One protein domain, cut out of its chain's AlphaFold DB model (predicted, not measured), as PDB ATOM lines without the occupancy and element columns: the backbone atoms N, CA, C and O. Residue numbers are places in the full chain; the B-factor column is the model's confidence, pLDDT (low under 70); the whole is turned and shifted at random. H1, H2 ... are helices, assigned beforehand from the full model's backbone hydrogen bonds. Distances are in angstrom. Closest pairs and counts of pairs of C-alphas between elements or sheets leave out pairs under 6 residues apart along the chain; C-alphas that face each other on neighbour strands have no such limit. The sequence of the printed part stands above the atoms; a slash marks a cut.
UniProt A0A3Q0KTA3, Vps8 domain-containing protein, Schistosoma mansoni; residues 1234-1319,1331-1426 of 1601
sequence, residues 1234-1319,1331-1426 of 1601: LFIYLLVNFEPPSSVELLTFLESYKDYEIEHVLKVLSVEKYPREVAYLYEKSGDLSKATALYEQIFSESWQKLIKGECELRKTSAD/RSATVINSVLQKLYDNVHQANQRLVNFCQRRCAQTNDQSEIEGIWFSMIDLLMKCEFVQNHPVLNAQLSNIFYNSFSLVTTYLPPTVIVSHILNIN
ATOM      1  N   LEU A1234     166.387 187.972 147.076       87.23
ATOM      2  CA  LEU A1234     165.851 189.154 147.758       87.23
ATOM      3  C   LEU A1234     164.850 188.753 148.846       87.23
ATOM      4  O   LEU A1234     164.870 189.316 149.938       87.23
ATOM      5  N   PHE A1235     163.993 187.771 148.574       87.93
ATOM      6  CA  PHE A1235     163.046 187.281 149.565       87.93
ATOM      7  C   PHE A1235     163.741 186.566 150.726       87.93
ATOM      8  O   PHE A1235     163.371 186.800 151.871       87.93
ATOM      9  N   ILE A1236     164.792 185.778 150.466       86.20
ATOM     10  CA  ILE A1236     165.632 185.195 151.526       86.20
ATOM     11  C   ILE A1236     166.271 186.305 152.376       86.20
ATOM     12  O   ILE A1236     166.241 186.235 153.603       86.20
ATOM     13  N   TYR A1237     166.792 187.362 151.747       87.77
ATOM     14  CA  TYR A1237     167.351 188.515 152.456       87.77
ATOM     15  C   TYR A1237     166.303 189.246 153.314       87.77
ATOM     16  O   TYR A1237     166.568 189.608 154.460       87.77
ATOM     17  N   LEU A1238     165.089 189.436 152.791       86.27
ATOM     18  CA  LEU A1238     163.989 190.061 153.527       86.27
ATOM     19  C   LEU A1238     163.482 189.171 154.668       86.27
ATOM     20  O   LEU A1238     163.229 189.691 155.751       86.27
ATOM     21  N   LEU A1239     163.410 187.850 154.473       84.51
ATOM     22  CA  LEU A1239     163.119 186.890 155.540       84.51
ATOM     23  C   LEU A1239     164.130 187.036 156.682       84.51
ATOM     24  O   LEU A1239     163.732 187.138 157.832       84.51
ATOM     25  N   VAL A1240     165.426 187.143 156.385       83.90
ATOM     26  CA  VAL A1240     166.463 187.338 157.415       83.90
ATOM     27  C   VAL A1240     166.293 188.656 158.190       83.90
ATOM     28  O   VAL A1240     166.599 188.710 159.380       83.90
ATOM     29  N   ASN A1241     165.793 189.716 157.549       82.63
ATOM     30  CA  ASN A1241     165.615 191.023 158.191       82.63
ATOM     31  C   ASN A1241     164.309 191.159 158.986       82.63
ATOM     32  O   ASN A1241     164.292 191.864 159.996       82.63
ATOM     33  N   PHE A1242     163.220 190.544 158.520       79.70
ATOM     34  CA  PHE A1242     161.882 190.722 159.093       79.70
ATOM     35  C   PHE A1242     161.413 189.545 159.950       79.70
ATOM     36  O   PHE A1242     160.643 189.767 160.886       79.70
ATOM     37  N   GLU A1243     161.872 188.321 159.677       77.08
ATOM     38  CA  GLU A1243     161.570 187.159 160.513       77.08
ATOM     39  C   GLU A1243     162.638 186.984 161.604       77.08
ATOM     40  O   GLU A1243     163.844 187.044 161.335       77.08
ATOM     41  N   PRO A1244     162.230 186.728 162.861       73.44
ATOM     42  CA  PRO A1244     163.181 186.450 163.922       73.44
ATOM     43  C   PRO A1244     163.936 185.141 163.631       73.44
ATOM     44  O   PRO A1244     163.349 184.206 163.091       73.44
ATOM     45  N   PRO A1245     165.202 184.997 164.059       69.18
ATOM     46  CA  PRO A1245     165.998 183.784 163.821       69.18
ATOM     47  C   PRO A1245     165.391 182.501 164.414       69.18
ATOM     48  O   PRO A1245     165.722 181.387 164.013       69.18
ATOM     49  N   SER A1246     164.467 182.634 165.365       67.29
ATOM     50  CA  SER A1246     163.693 181.522 165.911       67.29
ATOM     51  C   SER A1246     162.614 180.986 164.959       67.29
ATOM     52  O   SER A1246     162.164 179.859 165.176       67.29
ATOM     53  N   SER A1247     162.228 181.748 163.931       70.42
ATOM     54  CA  SER A1247     161.204 181.411 162.937       70.42
ATOM     55  C   SER A1247     161.537 180.147 162.144       70.42
ATOM     56  O   SER A1247     162.689 179.880 161.809       70.42
ATOM     57  N   VAL A1248     160.504 179.361 161.825       76.28
ATOM     58  CA  VAL A1248     160.614 178.144 161.002       76.28
ATOM     59  C   VAL A1248     160.444 178.465 159.507       76.28
ATOM     60  O   VAL A1248     160.750 177.615 158.667       76.28
ATOM     61  N   GLU A1249     159.982 179.674 159.154       78.08
ATOM     62  CA  GLU A1249     159.636 180.042 157.771       78.08
ATOM     63  C   GLU A1249     160.834 179.959 156.828       78.08
ATOM     64  O   GLU A1249     160.720 179.382 155.747       78.08
ATOM     65  N   LEU A1250     162.001 180.457 157.247       84.73
ATOM     66  CA  LEU A1250     163.201 180.426 156.412       84.73
ATOM     67  C   LEU A1250     163.615 178.989 156.078       84.73
ATOM     68  O   LEU A1250     163.841 178.660 154.915       84.73
ATOM     69  N   LEU A1251     163.670 178.111 157.079       81.24
ATOM     70  CA  LEU A1251     164.050 176.723 156.847       81.24
ATOM     71  C   LEU A1251     163.027 175.991 155.977       81.24
ATOM     72  O   LEU A1251     163.404 175.312 155.027       81.24
ATOM     73  N   THR A1252     161.734 176.158 156.261       82.41
ATOM     74  CA  THR A1252     160.691 175.534 155.435       82.41
ATOM     75  C   THR A1252     160.720 176.055 154.003       82.41
ATOM     76  O   THR A1252     160.443 175.290 153.079       82.41
ATOM     77  N   PHE A1253     161.083 177.320 153.787       85.36
ATOM     78  CA  PHE A1253     161.291 177.870 152.453       85.36
ATOM     79  C   PHE A1253     162.478 177.207 151.740       85.36
ATOM     80  O   PHE A1253     162.314 176.734 150.613       85.36
ATOM     81  N   LEU A1254     163.629 177.085 152.414       84.77
ATOM     82  CA  LEU A1254     164.820 176.409 151.886       84.77
ATOM     83  C   LEU A1254     164.570 174.921 151.584       84.77
ATOM     84  O   LEU A1254     165.105 174.388 150.615       84.77
ATOM     85  N   GLU A1255     163.747 174.238 152.378       82.19
ATOM     86  CA  GLU A1255     163.345 172.848 152.125       82.19
ATOM     87  C   GLU A1255     162.383 172.719 150.930       82.19
ATOM     88  O   GLU A1255     162.455 171.741 150.184       82.19
ATOM     89  N   SER A1256     161.495 173.705 150.731       80.31
ATOM     90  CA  SER A1256     160.427 173.663 149.718       80.31
ATOM     91  C   SER A1256     160.895 174.054 148.312       80.31
ATOM     92  O   SER A1256     160.396 173.512 147.326       80.31
ATOM     93  N   TYR A1257     161.816 175.012 148.203       79.12
ATOM     94  CA  TYR A1257     162.273 175.573 146.929       79.12
ATOM     95  C   TYR A1257     163.728 175.177 146.646       79.12
ATOM     96  O   TYR A1257     164.490 174.903 147.567       79.12
ATOM     97  N   LYS A1258     164.118 175.088 145.367       75.21
ATOM     98  CA  LYS A1258     165.489 174.711 144.955       75.21
ATOM     99  C   LYS A1258     166.211 175.787 144.139       75.21
ATOM    100  O   LYS A1258     167.404 175.649 143.901       75.21
ATOM    101  N   ASP A1259     165.511 176.842 143.730       78.77
ATOM    102  CA  ASP A1259     166.024 177.859 142.805       78.77
ATOM    103  C   ASP A1259     166.739 178.989 143.562       78.77
ATOM    104  O   ASP A1259     166.297 180.139 143.567       78.77
ATOM    105  N   TYR A1260     167.814 178.629 144.264       85.13
ATOM    106  CA  TYR A1260     168.732 179.547 144.937       85.13
ATOM    107  C   TYR A1260     170.153 178.966 144.929       85.13
ATOM    108  O   TYR A1260     170.337 177.749 144.997       85.13
ATOM    109  N   GLU A1261     171.175 179.822 144.884       83.45
ATOM    110  CA  GLU A1261     172.560 179.370 145.037       83.45
ATOM    111  C   GLU A1261     172.913 179.137 146.511       83.45
ATOM    112  O   GLU A1261     172.919 180.064 147.324       83.45
ATOM    113  N   ILE A1262     173.275 177.894 146.857       83.01
ATOM    114  CA  ILE A1262     173.651 177.496 148.226       83.01
ATOM    115  C   ILE A1262     174.804 178.363 148.762       83.01
ATOM    116  O   ILE A1262     174.756 178.799 149.911       83.01
ATOM    117  N   GLU A1263     175.815 178.664 147.939       82.37
ATOM    118  CA  GLU A1263     176.952 179.506 148.345       82.37
ATOM    119  C   GLU A1263     176.553 180.958 148.635       82.37
ATOM    120  O   GLU A1263     177.104 181.581 149.545       82.37
ATOM    121  N   HIS A1264     175.590 181.502 147.888       83.18
ATOM    122  CA  HIS A1264     175.108 182.865 148.096       83.18
ATOM    123  C   HIS A1264     174.310 182.963 149.399       83.18
ATOM    124  O   HIS A1264     174.527 183.870 150.201       83.18
ATOM    125  N   VAL A1265     173.451 181.974 149.659       83.54
ATOM    126  CA  VAL A1265     172.650 181.900 150.888       83.54
ATOM    127  C   VAL A1265     173.537 181.682 152.123       83.54
ATOM    128  O   VAL A1265     173.327 182.334 153.146       83.54
ATOM    129  N   LEU A1266     174.587 180.856 152.024       83.78
ATOM    130  CA  LEU A1266     175.568 180.665 153.104       83.78
ATOM    131  C   LEU A1266     176.361 181.942 153.444       83.78
ATOM    132  O   LEU A1266     176.819 182.071 154.575       83.78
ATOM    133  N   LYS A1267     176.518 182.895 152.511       82.90
ATOM    134  CA  LYS A1267     177.139 184.207 152.799       82.90
ATOM    135  C   LYS A1267     176.210 185.160 153.546       82.90
ATOM    136  O   LYS A1267     176.692 186.023 154.275       82.90
ATOM    137  N   VAL A1268     174.900 185.033 153.340       82.65
ATOM    138  CA  VAL A1268     173.891 185.880 153.996       82.65
ATOM    139  C   VAL A1268     173.610 185.392 155.419       82.65
ATOM    140  O   VAL A1268     173.399 186.201 156.323       82.65
ATOM    141  N   LEU A1269     173.624 184.075 155.635       83.91
ATOM    142  CA  LEU A1269     173.302 183.463 156.921       83.91
ATOM    143  C   LEU A1269     174.541 183.331 157.810       83.91
ATOM    144  O   LEU A1269     175.507 182.660 157.460       83.91
ATOM    145  N   SER A1270     174.495 183.913 159.012       82.44
ATOM    146  CA  SER A1270     175.509 183.642 160.033       82.44
ATOM    147  C   SER A1270     175.164 182.381 160.825       82.44
ATOM    148  O   SER A1270     174.017 182.179 161.231       82.44
ATOM    149  N   VAL A1271     176.178 181.553 161.098       79.83
ATOM    150  CA  VAL A1271     176.036 180.310 161.879       79.83
ATOM    151  C   VAL A1271     175.441 180.580 163.266       79.83
ATOM    152  O   VAL A1271     174.605 179.817 163.732       79.83
ATOM    153  N   GLU A1272     175.814 181.697 163.897       78.14
ATOM    154  CA  GLU A1272     175.320 182.084 165.227       78.14
ATOM    155  C   GLU A1272     173.819 182.398 165.256       78.14
ATOM    156  O   GLU A1272     173.160 182.146 166.263       78.14
ATOM    157  N   LYS A1273     173.268 182.970 164.175       76.31
ATOM    158  CA  LYS A1273     171.849 183.354 164.124       76.31
ATOM    159  C   LYS A1273     170.966 182.255 163.540       76.31
ATOM    160  O   LYS A1273     169.856 182.079 164.030       76.31
ATOM    161  N   TYR A1274     171.449 181.518 162.540       83.72
ATOM    162  CA  TYR A1274     170.662 180.532 161.783       83.72
ATOM    163  C   TYR A1274     171.341 179.151 161.737       83.72
ATOM    164  O   TYR A1274     171.635 178.625 160.659       83.72
ATOM    165  N   PRO A1275     171.638 178.531 162.895       84.32
ATOM    166  CA  PRO A1275     172.433 177.308 162.933       84.32
ATOM    167  C   PRO A1275     171.710 176.126 162.272       84.32
ATOM    168  O   PRO A1275     172.345 175.274 161.656       84.32
ATOM    169  N   ARG A1276     170.373 176.078 162.345       83.57
ATOM    170  CA  ARG A1276     169.558 174.981 161.792       83.57
ATOM    171  C   ARG A1276     169.542 174.998 160.269       83.57
ATOM    172  O   ARG A1276     169.618 173.948 159.636       83.57
ATOM    173  N   GLU A1277     169.424 176.190 159.707       87.27
ATOM    174  CA  GLU A1277     169.373 176.461 158.278       87.27
ATOM    175  C   GLU A1277     170.740 176.207 157.654       87.27
ATOM    176  O   GLU A1277     170.839 175.520 156.640       87.27
ATOM    177  N   VAL A1278     171.804 176.655 158.322       87.44
ATOM    178  CA  VAL A1278     173.179 176.373 157.906       87.44
ATOM    179  C   VAL A1278     173.498 174.876 157.993       87.44
ATOM    180  O   VAL A1278     174.105 174.339 157.069       87.44
ATOM    181  N   ALA A1279     173.057 174.173 159.042       86.12
ATOM    182  CA  ALA A1279     173.235 172.722 159.153       86.12
ATOM    183  C   ALA A1279     172.579 171.971 157.982       86.12
ATOM    184  O   ALA A1279     173.205 171.097 157.382       86.12
ATOM    185  N   TYR A1280     171.356 172.364 157.606       87.28
ATOM    186  CA  TYR A1280     170.652 171.796 156.455       87.28
ATOM    187  C   TYR A1280     171.347 172.115 155.122       87.28
ATOM    188  O   TYR A1280     171.456 171.249 154.255       87.28
ATOM    189  N   LEU A1281     171.867 173.337 154.954       87.29
ATOM    190  CA  LEU A1281     172.630 173.707 153.760       87.29
ATOM    191  C   LEU A1281     173.948 172.922 153.654       87.29
ATOM    192  O   LEU A1281     174.306 172.528 152.546       87.29
ATOM    193  N   TYR A1282     174.624 172.626 154.771       88.07
ATOM    194  CA  TYR A1282     175.791 171.732 154.786       88.07
ATOM    195  C   TYR A1282     175.432 170.270 154.486       88.07
ATOM    196  O   TYR A1282     176.161 169.608 153.750       88.07
ATOM    197  N   GLU A1283     174.299 169.768 154.998       87.05
ATOM    198  CA  GLU A1283     173.770 168.444 154.627       87.05
ATOM    199  C   GLU A1283     173.543 168.371 153.105       87.05
ATOM    200  O   GLU A1283     173.974 167.424 152.449       87.05
ATOM    201  N   LYS A1284     172.931 169.411 152.525       83.06
ATOM    202  CA  LYS A1284     172.660 169.538 151.084       83.06
ATOM    203  C   LYS A1284     173.906 169.716 150.223       83.06
ATOM    204  O   LYS A1284     173.915 169.220 149.097       83.06
ATOM    205  N   SER A1285     174.916 170.431 150.709       85.43
ATOM    206  CA  SER A1285     176.173 170.632 149.981       85.43
ATOM    207  C   SER A1285     177.098 169.410 150.036       85.43
ATOM    208  O   SER A1285     178.067 169.355 149.282       85.43
ATOM    209  N   GLY A1286     176.790 168.423 150.887       80.58
ATOM    210  CA  GLY A1286     177.550 167.181 151.048       80.58
ATOM    211  C   GLY A1286     178.634 167.230 152.130       80.58
ATOM    212  O   GLY A1286     179.329 166.237 152.338       80.58
ATOM    213  N   ASP A1287     178.779 168.339 152.861       87.14
ATOM    214  CA  ASP A1287     179.774 168.491 153.933       87.14
ATOM    215  C   ASP A1287     179.253 167.889 155.259       87.14
ATOM    216  O   ASP A1287     178.960 168.577 156.245       87.14
ATOM    217  N   LEU A1288     179.086 166.560 155.262       83.47
ATOM    218  CA  LEU A1288     178.414 165.786 156.315       83.47
ATOM    219  C   LEU A1288     179.056 165.945 157.703       83.47
ATOM    220  O   LEU A1288     178.362 165.904 158.720       83.47
ATOM    221  N   SER A1289     180.373 166.133 157.768       83.35
ATOM    222  CA  SER A1289     181.120 166.370 159.011       83.35
ATOM    223  C   SER A1289     180.683 167.659 159.707       83.35
ATOM    224  O   SER A1289     180.364 167.635 160.896       83.35
ATOM    225  N   LYS A1290     180.597 168.769 158.961       85.71
ATOM    226  CA  LYS A1290     180.138 170.054 159.509       85.71
ATOM    227  C   LYS A1290     178.671 169.997 159.905       85.71
ATOM    228  O   LYS A1290     178.322 170.516 160.960       85.71
ATOM    229  N   ALA A1291     177.839 169.328 159.103       87.72
ATOM    230  CA  ALA A1291     176.429 169.134 159.424       87.72
ATOM    231  C   ALA A1291     176.245 168.367 160.747       87.72
ATOM    232  O   ALA A1291     175.460 168.790 161.590       87.72
ATOM    233  N   THR A1292     177.017 167.293 160.966       86.63
ATOM    234  CA  THR A1292     176.944 166.486 162.204       86.63
ATOM    235  C   THR A1292     177.302 167.323 163.426       86.63
ATOM    236  O   THR A1292     176.513 167.402 164.364       86.63
ATOM    237  N   ALA A1293     178.446 168.016 163.377       87.46
ATOM    238  CA  ALA A1293     178.904 168.866 164.473       87.46
ATOM    239  C   ALA A1293     177.888 169.971 164.808       87.46
ATOM    240  O   ALA A1293     177.618 170.237 165.977       87.46
ATOM    241  N   LEU A1294     177.277 170.580 163.786       87.63
ATOM    242  CA  LEU A1294     176.250 171.603 163.972       87.63
ATOM    243  C   LEU A1294     174.961 171.042 164.579       87.63
ATOM    244  O   LEU A1294     174.432 171.646 165.508       87.63
ATOM    245  N   TYR A1295     174.451 169.901 164.106       90.01
ATOM    246  CA  TYR A1295     173.245 169.304 164.689       90.01
ATOM    247  C   TYR A1295     173.457 168.893 166.156       90.01
ATOM    248  O   TYR A1295     172.583 169.149 166.989       90.01
ATOM    249  N   GLU A1296     174.618 168.325 166.494       88.92
ATOM    250  CA  GLU A1296     174.990 167.984 167.876       88.92
ATOM    251  C   GLU A1296     175.132 169.230 168.766       88.92
ATOM    252  O   GLU A1296     174.649 169.243 169.907       88.92
ATOM    253  N   GLN A1297     175.732 170.307 168.242       89.23
ATOM    254  CA  GLN A1297     175.844 171.591 168.935       89.23
ATOM    255  C   GLN A1297     174.461 172.200 169.210       89.23
ATOM    256  O   GLN A1297     174.184 172.599 170.341       89.23
ATOM    257  N   ILE A1298     173.569 172.224 168.214       87.24
ATOM    258  CA  ILE A1298     172.207 172.768 168.350       87.24
ATOM    259  C   ILE A1298     171.428 172.019 169.433       87.24
ATOM    260  O   ILE A1298     170.741 172.647 170.246       87.24
ATOM    261  N   PHE A1299     171.525 170.688 169.460       89.73
ATOM    262  CA  PHE A1299     170.881 169.881 170.492       89.73
ATOM    263  C   PHE A1299     171.444 170.199 171.884       89.73
ATOM    264  O   PHE A1299     170.673 170.490 172.802       89.73
ATOM    265  N   SER A1300     172.770 170.238 172.022       87.41
ATOM    266  CA  SER A1300     173.448 170.503 173.299       87.41
ATOM    267  C   SER A1300     173.144 171.902 173.849       87.41
ATOM    268  O   SER A1300     172.830 172.051 175.031       87.41
ATOM    269  N   GLU A1301     173.166 172.934 173.002       87.06
ATOM    270  CA  GLU A1301     172.820 174.306 173.394       87.06
ATOM    271  C   GLU A1301     171.348 174.444 173.789       87.06
ATOM    272  O   GLU A1301     171.028 175.139 174.757       87.06
ATOM    273  N   SER A1302     170.443 173.778 173.064       86.38
ATOM    274  CA  SER A1302     169.012 173.778 173.390       86.38
ATOM    275  C   SER A1302     168.765 173.115 174.744       86.38
ATOM    276  O   SER A1302     168.002 173.639 175.558       86.38
ATOM    277  N   TRP A1303     169.462 172.007 175.016       86.33
ATOM    278  CA  TRP A1303     169.404 171.314 176.300       86.33
ATOM    279  C   TRP A1303     169.933 172.195 177.440       86.33
ATOM    280  O   TRP A1303     169.257 172.367 178.453       86.33
ATOM    281  N   GLN A1304     171.096 172.836 177.269       86.26
ATOM    282  CA  GLN A1304     171.647 173.737 178.288       86.26
ATOM    283  C   GLN A1304     170.776 174.973 178.536       86.26
ATOM    284  O   GLN A1304     170.637 175.392 179.686       86.26
ATOM    285  N   LYS A1305     170.166 175.554 177.494       84.15
ATOM    286  CA  LYS A1305     169.229 176.681 177.644       84.15
ATOM    287  C   LYS A1305     168.014 176.307 178.486       84.15
ATOM    288  O   LYS A1305     167.587 177.120 179.300       84.15
ATOM    289  N   LEU A1306     167.485 175.092 178.334       84.05
ATOM    290  CA  LEU A1306     166.386 174.593 179.160       84.05
ATOM    291  C   LEU A1306     166.797 174.482 180.639       84.05
ATOM    292  O   LEU A1306     166.068 174.960 181.504       84.05
ATOM    293  N   ILE A1307     167.983 173.930 180.927       80.27
ATOM    294  CA  ILE A1307     168.494 173.817 182.307       80.27
ATOM    295  C   ILE A1307     168.737 175.203 182.925       80.27
ATOM    296  O   ILE A1307     168.290 175.468 184.040       80.27
ATOM    297  N   LYS A1308     169.410 176.111 182.204       81.86
ATOM    298  CA  LYS A1308     169.651 177.484 182.682       81.86
ATOM    299  C   LYS A1308     168.354 178.252 182.912       81.86
ATOM    300  O   LYS A1308     168.240 178.916 183.938       81.86
ATOM    301  N   GLY A1309     167.391 178.134 181.997       76.49
ATOM    302  CA  GLY A1309     166.096 178.800 182.104       76.49
ATOM    303  C   GLY A1309     165.337 178.394 183.368       76.49
ATOM    304  O   GLY A1309     164.818 179.259 184.064       76.49
ATOM    305  N   GLU A1310     165.334 177.103 183.721       73.73
ATOM    306  CA  GLU A1310     164.708 176.624 184.968       73.73
ATOM    307  C   GLU A1310     165.444 177.157 186.212       73.73
ATOM    308  O   GLU A1310     164.808 177.652 187.146       73.73
ATOM    309  N   CYS A1311     166.783 177.174 186.186       70.43
ATOM    310  CA  CYS A1311     167.599 177.738 187.264       70.43
ATOM    311  C   CYS A1311     167.374 179.245 187.482       70.43
ATOM    312  O   CYS A1311     167.322 179.698 188.627       70.43
ATOM    313  N   GLU A1312     167.268 180.034 186.411       70.66
ATOM    314  CA  GLU A1312     167.026 181.481 186.487       70.66
ATOM    315  C   GLU A1312     165.608 181.792 186.981       70.66
ATOM    316  O   GLU A1312     165.444 182.643 187.855       70.66
ATOM    317  N   LEU A1313     164.607 181.033 186.520       66.92
ATOM    318  CA  LEU A1313     163.217 181.157 186.971       66.92
ATOM    319  C   LEU A1313     163.058 180.832 188.466       66.92
ATOM    320  O   LEU A1313     162.311 181.516 189.172       66.92
ATOM    321  N   ARG A1314     163.817 179.859 188.990       61.47
ATOM    322  CA  ARG A1314     163.877 179.598 190.440       61.47
ATOM    323  C   ARG A1314     164.517 180.729 191.227       61.47
ATOM    324  O   ARG A1314     164.010 181.073 192.293       61.47
ATOM    325  N   LYS A1315     165.602 181.327 190.727       59.08
ATOM    326  CA  LYS A1315     166.257 182.458 191.405       59.08
ATOM    327  C   LYS A1315     165.321 183.659 191.522       59.08
ATOM    328  O   LYS A1315     165.219 184.235 192.597       59.08
ATOM    329  N   THR A1316     164.541 183.949 190.480       53.39
ATOM    330  CA  THR A1316     163.529 185.016 190.539       53.39
ATOM    331  C   THR A1316     162.383 184.727 191.510       53.39
ATOM    332  O   THR A1316     161.812 185.671 192.041       53.39
ATOM    333  N   SER A1317     162.069 183.453 191.787       47.71
ATOM    334  CA  SER A1317     161.086 183.076 192.820       47.71
ATOM    335  C   SER A1317     161.647 183.086 194.248       47.71
ATOM    336  O   SER A1317     160.889 183.222 195.205       47.71
ATOM    337  N   ALA A1318     162.970 182.958 194.403       41.74
ATOM    338  CA  ALA A1318     163.641 182.962 195.702       41.74
ATOM    339  C   ALA A1318     163.964 184.384 196.196       41.74
ATOM    340  O   ALA A1318     163.887 184.631 197.393       41.74
ATOM    341  N   ASP A1319     164.244 185.335 195.299       38.18
ATOM    342  CA  ASP A1319     164.492 186.740 195.674       38.18
ATOM    343  C   ASP A1319     163.197 187.537 195.951       38.18
ATOM    344  O   ASP A1319     163.237 188.639 196.500       38.18
ATOM    345  N   ARG A1331     148.444 183.076 187.081       40.16
ATOM    346  CA  ARG A1331     148.999 183.699 185.864       40.16
ATOM    347  C   ARG A1331     150.522 183.640 185.816       40.16
ATOM    348  O   ARG A1331     151.078 183.445 184.739       40.16
ATOM    349  N   SER A1332     151.207 183.768 186.951       42.00
ATOM    350  CA  SER A1332     152.668 183.632 187.010       42.00
ATOM    351  C   SER A1332     153.090 182.179 186.766       42.00
ATOM    352  O   SER A1332     153.935 181.930 185.905       42.00
ATOM    353  N   ALA A1333     152.435 181.203 187.407       48.19
ATOM    354  CA  ALA A1333     152.722 179.780 187.214       48.19
ATOM    355  C   ALA A1333     152.407 179.289 185.789       48.19
ATOM    356  O   ALA A1333     153.184 178.520 185.215       48.19
ATOM    357  N   THR A1334     151.314 179.754 185.167       57.37
ATOM    358  CA  THR A1334     151.019 179.421 183.758       57.37
ATOM    359  C   THR A1334     152.019 180.039 182.791       57.37
ATOM    360  O   THR A1334     152.425 179.365 181.844       57.37
ATOM    361  N   VAL A1335     152.483 181.272 183.027       60.92
ATOM    362  CA  VAL A1335     153.526 181.889 182.191       60.92
ATOM    363  C   VAL A1335     154.843 181.122 182.323       60.92
ATOM    364  O   VAL A1335     155.419 180.757 181.298       60.92
ATOM    365  N   ILE A1336     155.274 180.790 183.544       65.17
ATOM    366  CA  ILE A1336     156.497 180.009 183.801       65.17
ATOM    367  C   ILE A1336     156.419 178.636 183.119       65.17
ATOM    368  O   ILE A1336     157.332 178.261 182.378       65.17
ATOM    369  N   ASN A1337     155.299 177.923 183.276       69.15
ATOM    370  CA  ASN A1337     155.080 176.643 182.604       69.15
ATOM    371  C   ASN A1337     155.039 176.786 181.075       69.15
ATOM    372  O   ASN A1337     155.586 175.939 180.375       69.15
ATOM    373  N   SER A1338     154.465 177.867 180.531       71.92
ATOM    374  CA  SER A1338     154.446 178.105 179.079       71.92
ATOM    375  C   SER A1338     155.845 178.349 178.498       71.92
ATOM    376  O   SER A1338     156.142 177.913 177.384       71.92
ATOM    377  N   VAL A1339     156.725 179.013 179.259       75.11
ATOM    378  CA  VAL A1339     158.115 179.272 178.863       75.11
ATOM    379  C   VAL A1339     158.928 177.980 178.918       75.11
ATOM    380  O   VAL A1339     159.620 177.659 177.950       75.11
ATOM    381  N   LEU A1340     158.796 177.204 179.998       76.84
ATOM    382  CA  LEU A1340     159.438 175.892 180.121       76.84
ATOM    383  C   LEU A1340     158.969 174.924 179.030       76.84
ATOM    384  O   LEU A1340     159.797 174.233 178.437       76.84
ATOM    385  N   GLN A1341     157.675 174.925 178.700       80.70
ATOM    386  CA  GLN A1341     157.130 174.081 177.639       80.70
ATOM    387  C   GLN A1341     157.681 174.474 176.259       80.70
ATOM    388  O   GLN A1341     158.111 173.601 175.511       80.70
ATOM    389  N   LYS A1342     157.792 175.775 175.947       78.97
ATOM    390  CA  LYS A1342     158.455 176.239 174.712       78.97
ATOM    391  C   LYS A1342     159.921 175.811 174.627       78.97
ATOM    392  O   LYS A1342     160.395 175.442 173.553       78.97
ATOM    393  N   LEU A1343     160.660 175.882 175.737       81.98
ATOM    394  CA  LEU A1343     162.052 175.428 175.775       81.98
ATOM    395  C   LEU A1343     162.142 173.907 175.578       81.98
ATOM    396  O   LEU A1343     163.020 173.445 174.850       81.98
ATOM    397  N   TYR A1344     161.213 173.139 176.151       84.28
ATOM    398  CA  TYR A1344     161.121 171.696 175.937       84.28
ATOM    399  C   TYR A1344     160.831 171.350 174.472       84.28
ATOM    400  O   TYR A1344     161.513 170.503 173.896       84.28
ATOM    401  N   ASP A1345     159.883 172.044 173.841       82.00
ATOM    402  CA  ASP A1345     159.527 171.821 172.438       82.00
ATOM    403  C   ASP A1345     160.719 172.102 171.502       82.00
ATOM    404  O   ASP A1345     160.932 171.371 170.531       82.00
ATOM    405  N   ASN A1346     161.562 173.090 171.831       84.34
ATOM    406  CA  ASN A1346     162.812 173.352 171.108       84.34
ATOM    407  C   ASN A1346     163.804 172.185 171.224       84.34
ATOM    408  O   ASN A1346     164.392 171.781 170.219       84.34
ATOM    409  N   VAL A1347     163.976 171.619 172.426       85.76
ATOM    410  CA  VAL A1347     164.823 170.430 172.637       85.76
ATOM    411  C   VAL A1347     164.268 169.237 171.860       85.76
ATOM    412  O   VAL A1347     165.021 168.524 171.196       85.76
ATOM    413  N   HIS A1348     162.949 169.040 171.878       86.08
ATOM    414  CA  HIS A1348     162.294 167.961 171.147       86.08
ATOM    415  C   HIS A1348     162.470 168.101 169.624       86.08
ATOM    416  O   HIS A1348     162.800 167.121 168.953       86.08
ATOM    417  N   GLN A1349     162.309 169.308 169.067       84.36
ATOM    418  CA  GLN A1349     162.573 169.573 167.647       84.36
ATOM    419  C   GLN A1349     164.042 169.360 167.277       84.36
ATOM    420  O   GLN A1349     164.323 168.753 166.242       84.36
ATOM    421  N   ALA A1350     164.979 169.831 168.107       85.77
ATOM    422  CA  ALA A1350     166.405 169.617 167.880       85.77
ATOM    423  C   ALA A1350     166.748 168.116 167.871       85.77
ATOM    424  O   ALA A1350     167.437 167.656 166.962       85.77
ATOM    425  N   ASN A1351     166.188 167.338 168.807       87.67
ATOM    426  CA  ASN A1351     166.353 165.885 168.842       87.67
ATOM    427  C   ASN A1351     165.771 165.210 167.592       87.67
ATOM    428  O   ASN A1351     166.444 164.398 166.970       87.67
ATOM    429  N   GLN A1352     164.548 165.562 167.178       87.34
ATOM    430  CA  GLN A1352     163.952 164.996 165.961       87.34
ATOM    431  C   GLN A1352     164.778 165.301 164.707       87.34
ATOM    432  O   GLN A1352     164.921 164.437 163.846       87.34
ATOM    433  N   ARG A1353     165.341 166.509 164.594       85.24
ATOM    434  CA  ARG A1353     166.222 166.886 163.477       85.24
ATOM    435  C   ARG A1353     167.489 166.036 163.459       85.24
ATOM    436  O   ARG A1353     167.821 165.498 162.407       85.24
ATOM    437  N   LEU A1354     168.139 165.885 164.613       87.80
ATOM    438  CA  LEU A1354     169.333 165.056 164.771       87.80
ATOM    439  C   LEU A1354     169.032 163.587 164.429       87.80
ATOM    440  O   LEU A1354     169.739 162.986 163.628       87.80
ATOM    441  N   VAL A1355     167.925 163.036 164.939       86.55
ATOM    442  CA  VAL A1355     167.460 161.675 164.618       86.55
ATOM    443  C   VAL A1355     167.216 161.500 163.118       86.55
ATOM    444  O   VAL A1355     167.686 160.526 162.532       86.55
ATOM    445  N   ASN A1356     166.497 162.430 162.485       85.36
ATOM    446  CA  ASN A1356     166.190 162.356 161.057       85.36
ATOM    447  C   ASN A1356     167.460 162.456 160.204       85.36
ATOM    448  O   ASN A1356     167.576 161.748 159.206       85.36
ATOM    449  N   PHE A1357     168.421 163.295 160.605       89.01
ATOM    450  CA  PHE A1357     169.742 163.354 159.983       89.01
ATOM    451  C   PHE A1357     170.470 162.007 160.103       89.01
ATOM    452  O   PHE A1357     170.910 161.463 159.090       89.01
ATOM    453  N   CYS A1358     170.516 161.410 161.299       86.44
ATOM    454  CA  CYS A1358     171.127 160.095 161.518       86.44
ATOM    455  C   CYS A1358     170.452 158.990 160.692       86.44
ATOM    456  O   CYS A1358     171.149 158.184 160.081       86.44
ATOM    457  N   GLN A1359     169.116 158.969 160.600       87.24
ATOM    458  CA  GLN A1359     168.380 158.013 159.762       87.24
ATOM    459  C   GLN A1359     168.673 158.194 158.270       87.24
ATOM    460  O   GLN A1359     168.940 157.213 157.579       87.24
ATOM    461  N   ARG A1360     168.654 159.438 157.763       85.63
ATOM    462  CA  ARG A1360     168.985 159.731 156.357       85.63
ATOM    463  C   ARG A1360     170.415 159.328 156.026       85.63
ATOM    464  O   ARG A1360     170.659 158.800 154.947       85.63
ATOM    465  N   ARG A1361     171.335 159.522 156.969       84.17
ATOM    466  CA  ARG A1361     172.723 159.098 156.830       84.17
ATOM    467  C   ARG A1361     172.854 157.576 156.852       84.17
ATOM    468  O   ARG A1361     173.492 157.036 155.962       84.17
ATOM    469  N   CYS A1362     172.172 156.882 157.766       82.30
ATOM    470  CA  CYS A1362     172.110 155.414 157.773       82.30
ATOM    471  C   CYS A1362     171.505 154.851 156.478       82.30
ATOM    472  O   CYS A1362     171.912 153.791 156.034       82.30
ATOM    473  N   ALA A1363     170.567 155.551 155.833       80.64
ATOM    474  CA  ALA A1363     170.006 155.119 154.552       80.64
ATOM    475  C   ALA A1363     170.979 155.270 153.363       80.64
ATOM    476  O   ALA A1363     170.732 154.702 152.301       80.64
ATOM    477  N   GLN A1364     172.060 156.044 153.513       80.00
ATOM    478  CA  GLN A1364     173.072 156.267 152.473       80.00
ATOM    479  C   GLN A1364     174.272 155.310 152.576       80.00
ATOM    480  O   GLN A1364     175.074 155.260 151.644       80.00
ATOM    481  N   THR A1365     174.399 154.546 153.665       77.13
ATOM    482  CA  THR A1365     175.515 153.618 153.913       77.13
ATOM    483  C   THR A1365     175.004 152.241 154.338       77.13
ATOM    484  O   THR A1365     174.080 152.124 155.132       77.13
ATOM    485  N   ASN A1366     175.605 151.182 153.787       74.83
ATOM    486  CA  ASN A1366     175.302 149.791 154.144       74.83
ATOM    487  C   ASN A1366     176.330 149.198 155.124       74.83
ATOM    488  O   ASN A1366     176.252 148.010 155.434       74.83
ATOM    489  N   ASP A1367     177.324 149.977 155.562       81.15
ATOM    490  CA  ASP A1367     178.449 149.454 156.334       81.15
ATOM    491  C   ASP A1367     178.132 149.469 157.836       81.15
ATOM    492  O   ASP A1367     177.886 150.521 158.434       81.15
ATOM    493  N   GLN A1368     178.123 148.290 158.467       79.05
ATOM    494  CA  GLN A1368     177.625 148.129 159.838       79.05
ATOM    495  C   GLN A1368     178.438 148.951 160.853       79.05
ATOM    496  O   GLN A1368     177.874 149.464 161.818       79.05
ATOM    497  N   SER A1369     179.742 149.139 160.613       79.91
ATOM    498  CA  SER A1369     180.615 149.943 161.476       79.91
ATOM    499  C   SER A1369     180.338 151.446 161.393       79.91
ATOM    500  O   SER A1369     180.485 152.150 162.389       79.91
ATOM    501  N   GLU A1370     179.932 151.959 160.226       82.99
ATOM    502  CA  GLU A1370     179.507 153.361 160.108       82.99
ATOM    503  C   GLU A1370     178.173 153.585 160.820       82.99
ATOM    504  O   GLU A1370     178.013 154.593 161.508       82.99
ATOM    505  N   ILE A1371     177.238 152.636 160.707       84.17
ATOM    506  CA  ILE A1371     175.950 152.688 161.412       84.17
ATOM    507  C   ILE A1371     176.176 152.676 162.931       84.17
ATOM    508  O   ILE A1371     175.595 153.498 163.642       84.17
ATOM    509  N   GLU A1372     177.055 151.796 163.426       84.88
ATOM    510  CA  GLU A1372     177.500 151.794 164.824       84.88
ATOM    511  C   GLU A1372     178.086 153.150 165.227       84.88
ATOM    512  O   GLU A1372     177.635 153.733 166.210       84.88
ATOM    513  N   GLY A1373     179.009 153.709 164.438       85.12
ATOM    514  CA  GLY A1373     179.624 155.010 164.717       85.12
ATOM    515  C   GLY A1373     178.624 156.172 164.806       85.12
ATOM    516  O   GLY A1373     178.719 156.993 165.719       85.12
ATOM    517  N   ILE A1374     177.635 156.228 163.904       85.93
ATOM    518  CA  ILE A1374     176.586 157.264 163.904       85.93
ATOM    519  C   ILE A1374     175.764 157.195 165.198       85.93
ATOM    520  O   ILE A1374     175.551 158.211 165.866       85.93
ATOM    521  N   TRP A1375     175.307 155.999 165.574       88.83
ATOM    522  CA  TRP A1375     174.464 155.825 166.757       88.83
ATOM    523  C   TRP A1375     175.250 155.863 168.073       88.83
ATOM    524  O   TRP A1375     174.692 156.286 169.085       88.83
ATOM    525  N   PHE A1376     176.536 155.505 168.084       86.68
ATOM    526  CA  PHE A1376     177.405 155.696 169.247       86.68
ATOM    527  C   PHE A1376     177.628 157.176 169.551       86.68
ATOM    528  O   PHE A1376     177.477 157.557 170.708       86.68
ATOM    529  N   SER A1377     177.850 158.029 168.539       85.26
ATOM    530  CA  SER A1377     177.930 159.487 168.750       85.26
ATOM    531  C   SER A1377     176.663 160.027 169.422       85.26
ATOM    532  O   SER A1377     176.722 160.771 170.399       85.26
ATOM    533  N   MET A1378     175.493 159.567 168.961       86.03
ATOM    534  CA  MET A1378     174.194 159.919 169.539       86.03
ATOM    535  C   MET A1378     174.057 159.468 171.005       86.03
ATOM    536  O   MET A1378     173.566 160.231 171.840       86.03
ATOM    537  N   ILE A1379     174.475 158.236 171.332       81.83
ATOM    538  CA  ILE A1379     174.455 157.712 172.708       81.83
ATOM    539  C   ILE A1379     175.392 158.533 173.598       81.83
ATOM    540  O   ILE A1379     174.981 158.947 174.681       81.83
ATOM    541  N   ASP A1380     176.613 158.802 173.141       83.19
ATOM    542  CA  ASP A1380     177.614 159.564 173.890       83.19
ATOM    543  C   ASP A1380     177.140 161.000 174.154       83.19
ATOM    544  O   ASP A1380     177.353 161.541 175.242       83.19
ATOM    545  N   LEU A1381     176.459 161.617 173.182       84.15
ATOM    546  CA  LEU A1381     175.856 162.941 173.317       84.15
ATOM    547  C   LEU A1381     174.739 162.942 174.367       84.15
ATOM    548  O   LEU A1381     174.739 163.787 175.261       84.15
ATOM    549  N   LEU A1382     173.819 161.973 174.294       78.84
ATOM    550  CA  LEU A1382     172.737 161.823 175.267       78.84
ATOM    551  C   LEU A1382     173.299 161.586 176.673       78.84
ATOM    552  O   LEU A1382     172.879 162.244 177.616       78.84
ATOM    553  N   MET A1383     174.302 160.721 176.832       76.09
ATOM    554  CA  MET A1383     174.901 160.420 178.140       76.09
ATOM    555  C   MET A1383     175.578 161.630 178.811       76.09
ATOM    556  O   MET A1383     175.720 161.632 180.032       76.09
ATOM    557  N   LYS A1384     175.948 162.673 178.055       78.93
ATOM    558  CA  LYS A1384     176.492 163.938 178.592       78.93
ATOM    559  C   LYS A1384     175.419 164.913 179.097       78.93
ATOM    560  O   LYS A1384     175.762 165.923 179.708       78.93
ATOM    561  N   CYS A1385     174.136 164.660 178.839       74.34
ATOM    562  CA  CYS A1385     173.052 165.568 179.204       74.34
ATOM    563  C   CYS A1385     172.660 165.448 180.689       74.34
ATOM    564  O   CYS A1385     172.102 164.439 181.121       74.34
ATOM    565  N   GLU A1386     172.886 166.510 181.468       68.60
ATOM    566  CA  GLU A1386     172.462 166.592 182.874       68.60
ATOM    567  C   GLU A1386     170.944 166.823 183.019       68.60
ATOM    568  O   GLU A1386     170.302 167.457 182.176       68.60
ATOM    569  N   PHE A1387     170.355 166.305 184.104       67.46
ATOM    570  CA  PHE A1387     168.945 166.512 184.465       67.46
ATOM    571  C   PHE A1387     168.798 167.604 185.529       67.46
ATOM    572  O   PHE A1387     169.682 167.823 186.355       67.46
ATOM    573  N   VAL A1388     167.635 168.254 185.553       65.58
ATOM    574  CA  VAL A1388     167.341 169.362 186.468       65.58
ATOM    575  C   VAL A1388     167.050 168.832 187.880       65.58
ATOM    576  O   VAL A1388     166.221 167.935 188.056       65.58
ATOM    577  N   GLN A1389     167.692 169.378 188.917       62.92
ATOM    578  CA  GLN A1389     167.430 168.967 190.303       62.92
ATOM    579  C   GLN A1389     166.072 169.501 190.805       62.92
ATOM    580  O   GLN A1389     165.799 170.698 190.767       62.92
ATOM    581  N   ASN A1390     165.229 168.607 191.337       60.18
ATOM    582  CA  ASN A1390     163.920 168.894 191.951       60.18
ATOM    583  C   ASN A1390     162.779 169.349 191.011       60.18
ATOM    584  O   ASN A1390     161.908 170.080 191.468       60.18
ATOM    585  N   HIS A1391     162.731 168.951 189.731       67.11
ATOM    586  CA  HIS A1391     161.547 169.206 188.880       67.11
ATOM    587  C   HIS A1391     161.009 167.917 188.215       67.11
ATOM    588  O   HIS A1391     161.378 167.584 187.084       67.11
ATOM    589  N   PRO A1392     160.133 167.144 188.895       67.54
ATOM    590  CA  PRO A1392     159.779 165.783 188.483       67.54
ATOM    591  C   PRO A1392     159.020 165.714 187.149       67.54
ATOM    592  O   PRO A1392     159.219 164.763 186.392       67.54
ATOM    593  N   VAL A1393     158.195 166.719 186.830       70.12
ATOM    594  CA  VAL A1393     157.399 166.766 185.588       70.12
ATOM    595  C   VAL A1393     158.298 166.955 184.362       70.12
ATOM    596  O   VAL A1393     158.314 166.108 183.471       70.12
ATOM    597  N   LEU A1394     159.112 168.015 184.360       73.91
ATOM    598  CA  LEU A1394     160.093 168.299 183.307       73.91
ATOM    599  C   LEU A1394     161.079 167.133 183.123       73.91
ATOM    600  O   LEU A1394     161.325 166.691 182.003       73.91
ATOM    601  N   ASN A1395     161.576 166.547 184.219       74.04
ATOM    602  CA  ASN A1395     162.450 165.374 184.148       74.04
ATOM    603  C   ASN A1395     161.749 164.146 183.552       74.04
ATOM    604  O   ASN A1395     162.396 163.351 182.865       74.04
ATOM    605  N   ALA A1396     160.445 163.969 183.783       69.60
ATOM    606  CA  ALA A1396     159.673 162.914 183.133       69.60
ATOM    607  C   ALA A1396     159.530 163.164 181.622       69.60
ATOM    608  O   ALA A1396     159.701 162.224 180.847       69.60
ATOM    609  N   GLN A1397     159.295 164.410 181.200       76.69
ATOM    610  CA  GLN A1397     159.239 164.794 179.785       76.69
ATOM    611  C   GLN A1397     160.602 164.628 179.081       76.69
ATOM    612  O   GLN A1397     160.661 164.066 177.985       76.69
ATOM    613  N   LEU A1398     161.710 165.041 179.709       78.71
ATOM    614  CA  LEU A1398     163.072 164.838 179.184       78.71
ATOM    615  C   LEU A1398     163.441 163.353 179.109       78.71
ATOM    616  O   LEU A1398     164.029 162.902 178.127       78.71
ATOM    617  N   SER A1399     163.026 162.566 180.108       73.82
ATOM    618  CA  SER A1399     163.199 161.107 180.074       73.82
ATOM    619  C   SER A1399     162.481 160.477 178.876       73.82
ATOM    620  O   SER A1399     162.950 159.470 178.357       73.82
ATOM    621  N   ASN A1400     161.370 161.064 178.419       78.33
ATOM    622  CA  ASN A1400     160.629 160.590 177.248       78.33
ATOM    623  C   ASN A1400     161.409 160.800 175.941       78.33
ATOM    624  O   ASN A1400     161.383 159.927 175.076       78.33
ATOM    625  N   ILE A1401     162.151 161.909 175.815       79.65
ATOM    626  CA  ILE A1401     163.050 162.154 174.672       79.65
ATOM    627  C   ILE A1401     164.129 161.069 174.627       79.65
ATOM    628  O   ILE A1401     164.309 160.427 173.594       79.65
ATOM    629  N   PHE A1402     164.771 160.798 175.767       78.18
ATOM    630  CA  PHE A1402     165.728 159.698 175.900       78.18
ATOM    631  C   PHE A1402     165.121 158.353 175.501       78.18
ATOM    632  O   PHE A1402     165.731 157.614 174.736       78.18
ATOM    633  N   TYR A1403     163.925 158.043 176.007       74.18
ATOM    634  CA  TYR A1403     163.247 156.772 175.757       74.18
ATOM    635  C   TYR A1403     162.940 156.575 174.270       74.18
ATOM    636  O   TYR A1403     163.223 155.510 173.723       74.18
ATOM    637  N   ASN A1404     162.413 157.607 173.606       79.09
ATOM    638  CA  ASN A1404     162.093 157.568 172.181       79.09
ATOM    639  C   ASN A1404     163.355 157.423 171.324       79.09
ATOM    640  O   ASN A1404     163.379 156.587 170.423       79.09
ATOM    641  N   SER A1405     164.419 158.173 171.635       81.60
ATOM    642  CA  SER A1405     165.698 158.056 170.927       81.60
ATOM    643  C   SER A1405     166.314 156.664 171.114       81.60
ATOM    644  O   SER A1405     166.671 156.027 170.127       81.60
ATOM    645  N   PHE A1406     166.363 156.131 172.342       78.41
ATOM    646  CA  PHE A1406     166.900 154.789 172.610       78.41
ATOM    647  C   PHE A1406     166.073 153.671 171.973       78.41
ATOM    648  O   PHE A1406     166.641 152.723 171.432       78.41
ATOM    649  N   SER A1407     164.742 153.781 172.001       76.62
ATOM    650  CA  SER A1407     163.862 152.827 171.321       76.62
ATOM    651  C   SER A1407     164.149 152.780 169.820       76.62
ATOM    652  O   SER A1407     164.105 151.707 169.218       76.62
ATOM    653  N   LEU A1408     164.472 153.921 169.210       82.33
ATOM    654  CA  LEU A1408     164.862 153.971 167.808       82.33
ATOM    655  C   LEU A1408     166.234 153.322 167.587       82.33
ATOM    656  O   LEU A1408     166.387 152.517 166.676       82.33
ATOM    657  N   VAL A1409     167.215 153.589 168.452       83.46
ATOM    658  CA  VAL A1409     168.550 152.971 168.364       83.46
ATOM    659  C   VAL A1409     168.459 151.441 168.408       83.46
ATOM    660  O   VAL A1409     169.128 150.771 167.624       83.46
ATOM    661  N   THR A1410     167.567 150.871 169.231       76.01
ATOM    662  CA  THR A1410     167.363 149.408 169.300       76.01
ATOM    663  C   THR A1410     166.807 148.777 168.019       76.01
ATOM    664  O   THR A1410     166.837 147.557 167.892       76.01
ATOM    665  N   THR A1411     166.324 149.575 167.054       82.01
ATOM    666  CA  THR A1411     165.955 149.064 165.718       82.01
ATOM    667  C   THR A1411     167.138 148.947 164.756       82.01
ATOM    668  O   THR A1411     167.044 148.185 163.798       82.01
ATOM    669  N   TYR A1412     168.255 149.638 165.021       84.79
ATOM    670  CA  TYR A1412     169.476 149.587 164.202       84.79
ATOM    671  C   TYR A1412     170.605 148.775 164.860       84.79
ATOM    672  O   TYR A1412     171.437 148.211 164.151       84.79
ATOM    673  N   LEU A1413     170.637 148.698 166.198       84.74
ATOM    674  CA  LEU A1413     171.693 148.035 166.969       84.74
ATOM    675  C   LEU A1413     171.144 146.952 167.919       84.74
ATOM    676  O   LEU A1413     170.160 147.202 168.623       84.74
ATOM    677  N   PRO A1414     171.796 145.772 168.020       78.12
ATOM    678  CA  PRO A1414     171.423 144.738 168.984       78.12
ATOM    679  C   PRO A1414     171.550 145.222 170.443       78.12
ATOM    680  O   PRO A1414     172.522 145.914 170.770       78.12
ATOM    681  N   PRO A1415     170.661 144.792 171.366       74.03
ATOM    682  CA  PRO A1415     170.709 145.187 172.780       74.03
ATOM    683  C   PRO A1415     172.062 144.918 173.452       74.03
ATOM    684  O   PRO A1415     172.508 145.700 174.290       74.03
ATOM    685  N   THR A1416     172.740 143.837 173.060       74.88
ATOM    686  CA  THR A1416     174.056 143.441 173.580       74.88
ATOM    687  C   THR A1416     175.162 144.432 173.216       74.88
ATOM    688  O   THR A1416     176.001 144.734 174.063       74.88
ATOM    689  N   VAL A1417     175.142 144.985 171.999       82.55
ATOM    690  CA  VAL A1417     176.125 145.976 171.522       82.55
ATOM    691  C   VAL A1417     175.936 147.302 172.255       82.55
ATOM    692  O   VAL A1417     176.899 147.884 172.750       82.55
ATOM    693  N   ILE A1418     174.682 147.730 172.421       79.85
ATOM    694  CA  ILE A1418     174.330 148.948 173.163       79.85
ATOM    695  C   ILE A1418     174.785 148.841 174.626       79.85
ATOM    696  O   ILE A1418     175.418 149.758 175.147       79.85
ATOM    697  N   VAL A1419     174.501 147.714 175.292       71.96
ATOM    698  CA  VAL A1419     174.916 147.486 176.686       71.96
ATOM    699  C   VAL A1419     176.440 147.436 176.808       71.96
ATOM    700  O   VAL A1419     176.981 148.017 177.745       71.96
ATOM    701  N   SER A1420     177.140 146.806 175.859       75.86
ATOM    702  CA  SER A1420     178.607 146.787 175.834       75.86
ATOM    703  C   SER A1420     179.202 148.191 175.702       75.86
ATOM    704  O   SER A1420     180.161 148.510 176.402       75.86
ATOM    705  N   HIS A1421     178.635 149.038 174.837       81.47
ATOM    706  CA  HIS A1421     179.107 150.413 174.653       81.47
ATOM    707  C   HIS A1421     178.867 151.256 175.911       81.47
ATOM    708  O   HIS A1421     179.795 151.864 176.434       81.47
ATOM    709  N   ILE A1422     177.660 151.197 176.488       73.68
ATOM    710  CA  ILE A1422     177.319 151.929 177.723       73.68
ATOM    711  C   ILE A1422     178.197 151.493 178.905       73.68
ATOM    712  O   ILE A1422     178.625 152.332 179.696       73.68
ATOM    713  N   LEU A1423     178.492 150.195 179.035       67.04
ATOM    714  CA  LEU A1423     179.370 149.695 180.096       67.04
ATOM    715  C   LEU A1423     180.816 150.183 179.940       67.04
ATOM    716  O   LEU A1423     181.466 150.433 180.953       67.04
ATOM    717  N   ASN A1424     181.298 150.380 178.710       74.11
ATOM    718  CA  ASN A1424     182.626 150.948 178.454       74.11
ATOM    719  C   ASN A1424     182.717 152.452 178.764       74.11
ATOM    720  O   ASN A1424     183.805 152.938 179.065       74.11
ATOM    721  N   ILE A1425     181.601 153.186 178.730       67.55
ATOM    722  CA  ILE A1425     181.567 154.628 179.036       67.55
ATOM    723  C   ILE A1425     181.643 154.894 180.556       67.55
ATOM    724  O   ILE A1425     182.170 155.921 180.977       67.55
ATOM    725  N   ASN A1426     181.172 153.970 181.403       52.70
ATOM    726  CA  ASN A1426     180.949 154.186 182.846       52.70
ATOM    727  C   ASN A1426     182.209 154.159 183.751       52.70
ATOM    728  O   ASN A1426     182.144 153.746 184.908       52.70
TER     729      ASN A1426
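Overview. This is residues 1234 to 1319 and 1331 to 1426 of the 1601 residues of the protein "Vps8 domain-containing protein" of Schistosoma mansoni (UniProt A0A3Q0KTA3). Two long helices, H5 and H6, run side by side in opposite directions through the middle of a flat body, with H7 and H8 as a shorter pair on one side. On the other side H4 packs on residues 1288 to 1298 of H5, with the short helices H1, H2 and H3 beyond it. H5 to H8 make an up-and-down bundle, each helix running against the one before. You have 182 printed residues with nine named helices, H1 to H9 in chain order, and no named strand: all helix, compact, radius of gyration of the C-alphas 18.5 A, spans 49 by 49 by 20 A.

Along the chain. Find C-alpha 1234 at (165.851, 189.154, 147.758), where H1 runs to 1242. Next come H2, 1249 to 1256, H3, 1262 to 1268, and H4, 1275 to 1285. H5, 1288 to 1318, is 45.4 A long; H6, 1331 to 1362, 46.1 A; H7, 1368 to 1383, 22.2 A; H8, 1392 to 1412, 30.8 A. H9, 1415 to 1425, ends at (181.567, 154.628, 179.036).

Arrangement. H5 and H6 touch, closest at the C-alphas of Phe 1299 and Ala 1350, 5.2 A, at a shallow tilt of 15 degrees. H6 touches H8 at His 1348 and Ile 1401, closest C-alphas 6.8 A apart. H9 is close to H7 but not clearly touching, at a steep tilt of 54 degrees. H4 and H5, a hairpin, touch at Ala 1279 and Ala 1291, closest C-alphas 4.8 A apart. Every O i to N i+4 pair is within hydrogen-bond range in the helices except H8, with 15 of 17.

Size, cuts and confidence. C-alphas 1319 and 1366 are farthest apart, 56.6 A. Residues 1320 to 1330 are not printed, leaving 18.6 A between C-alphas 1319 and 1331. Confidence is under 70 for 27 residues, among them 1313 to 1319 and 1331 to 1337.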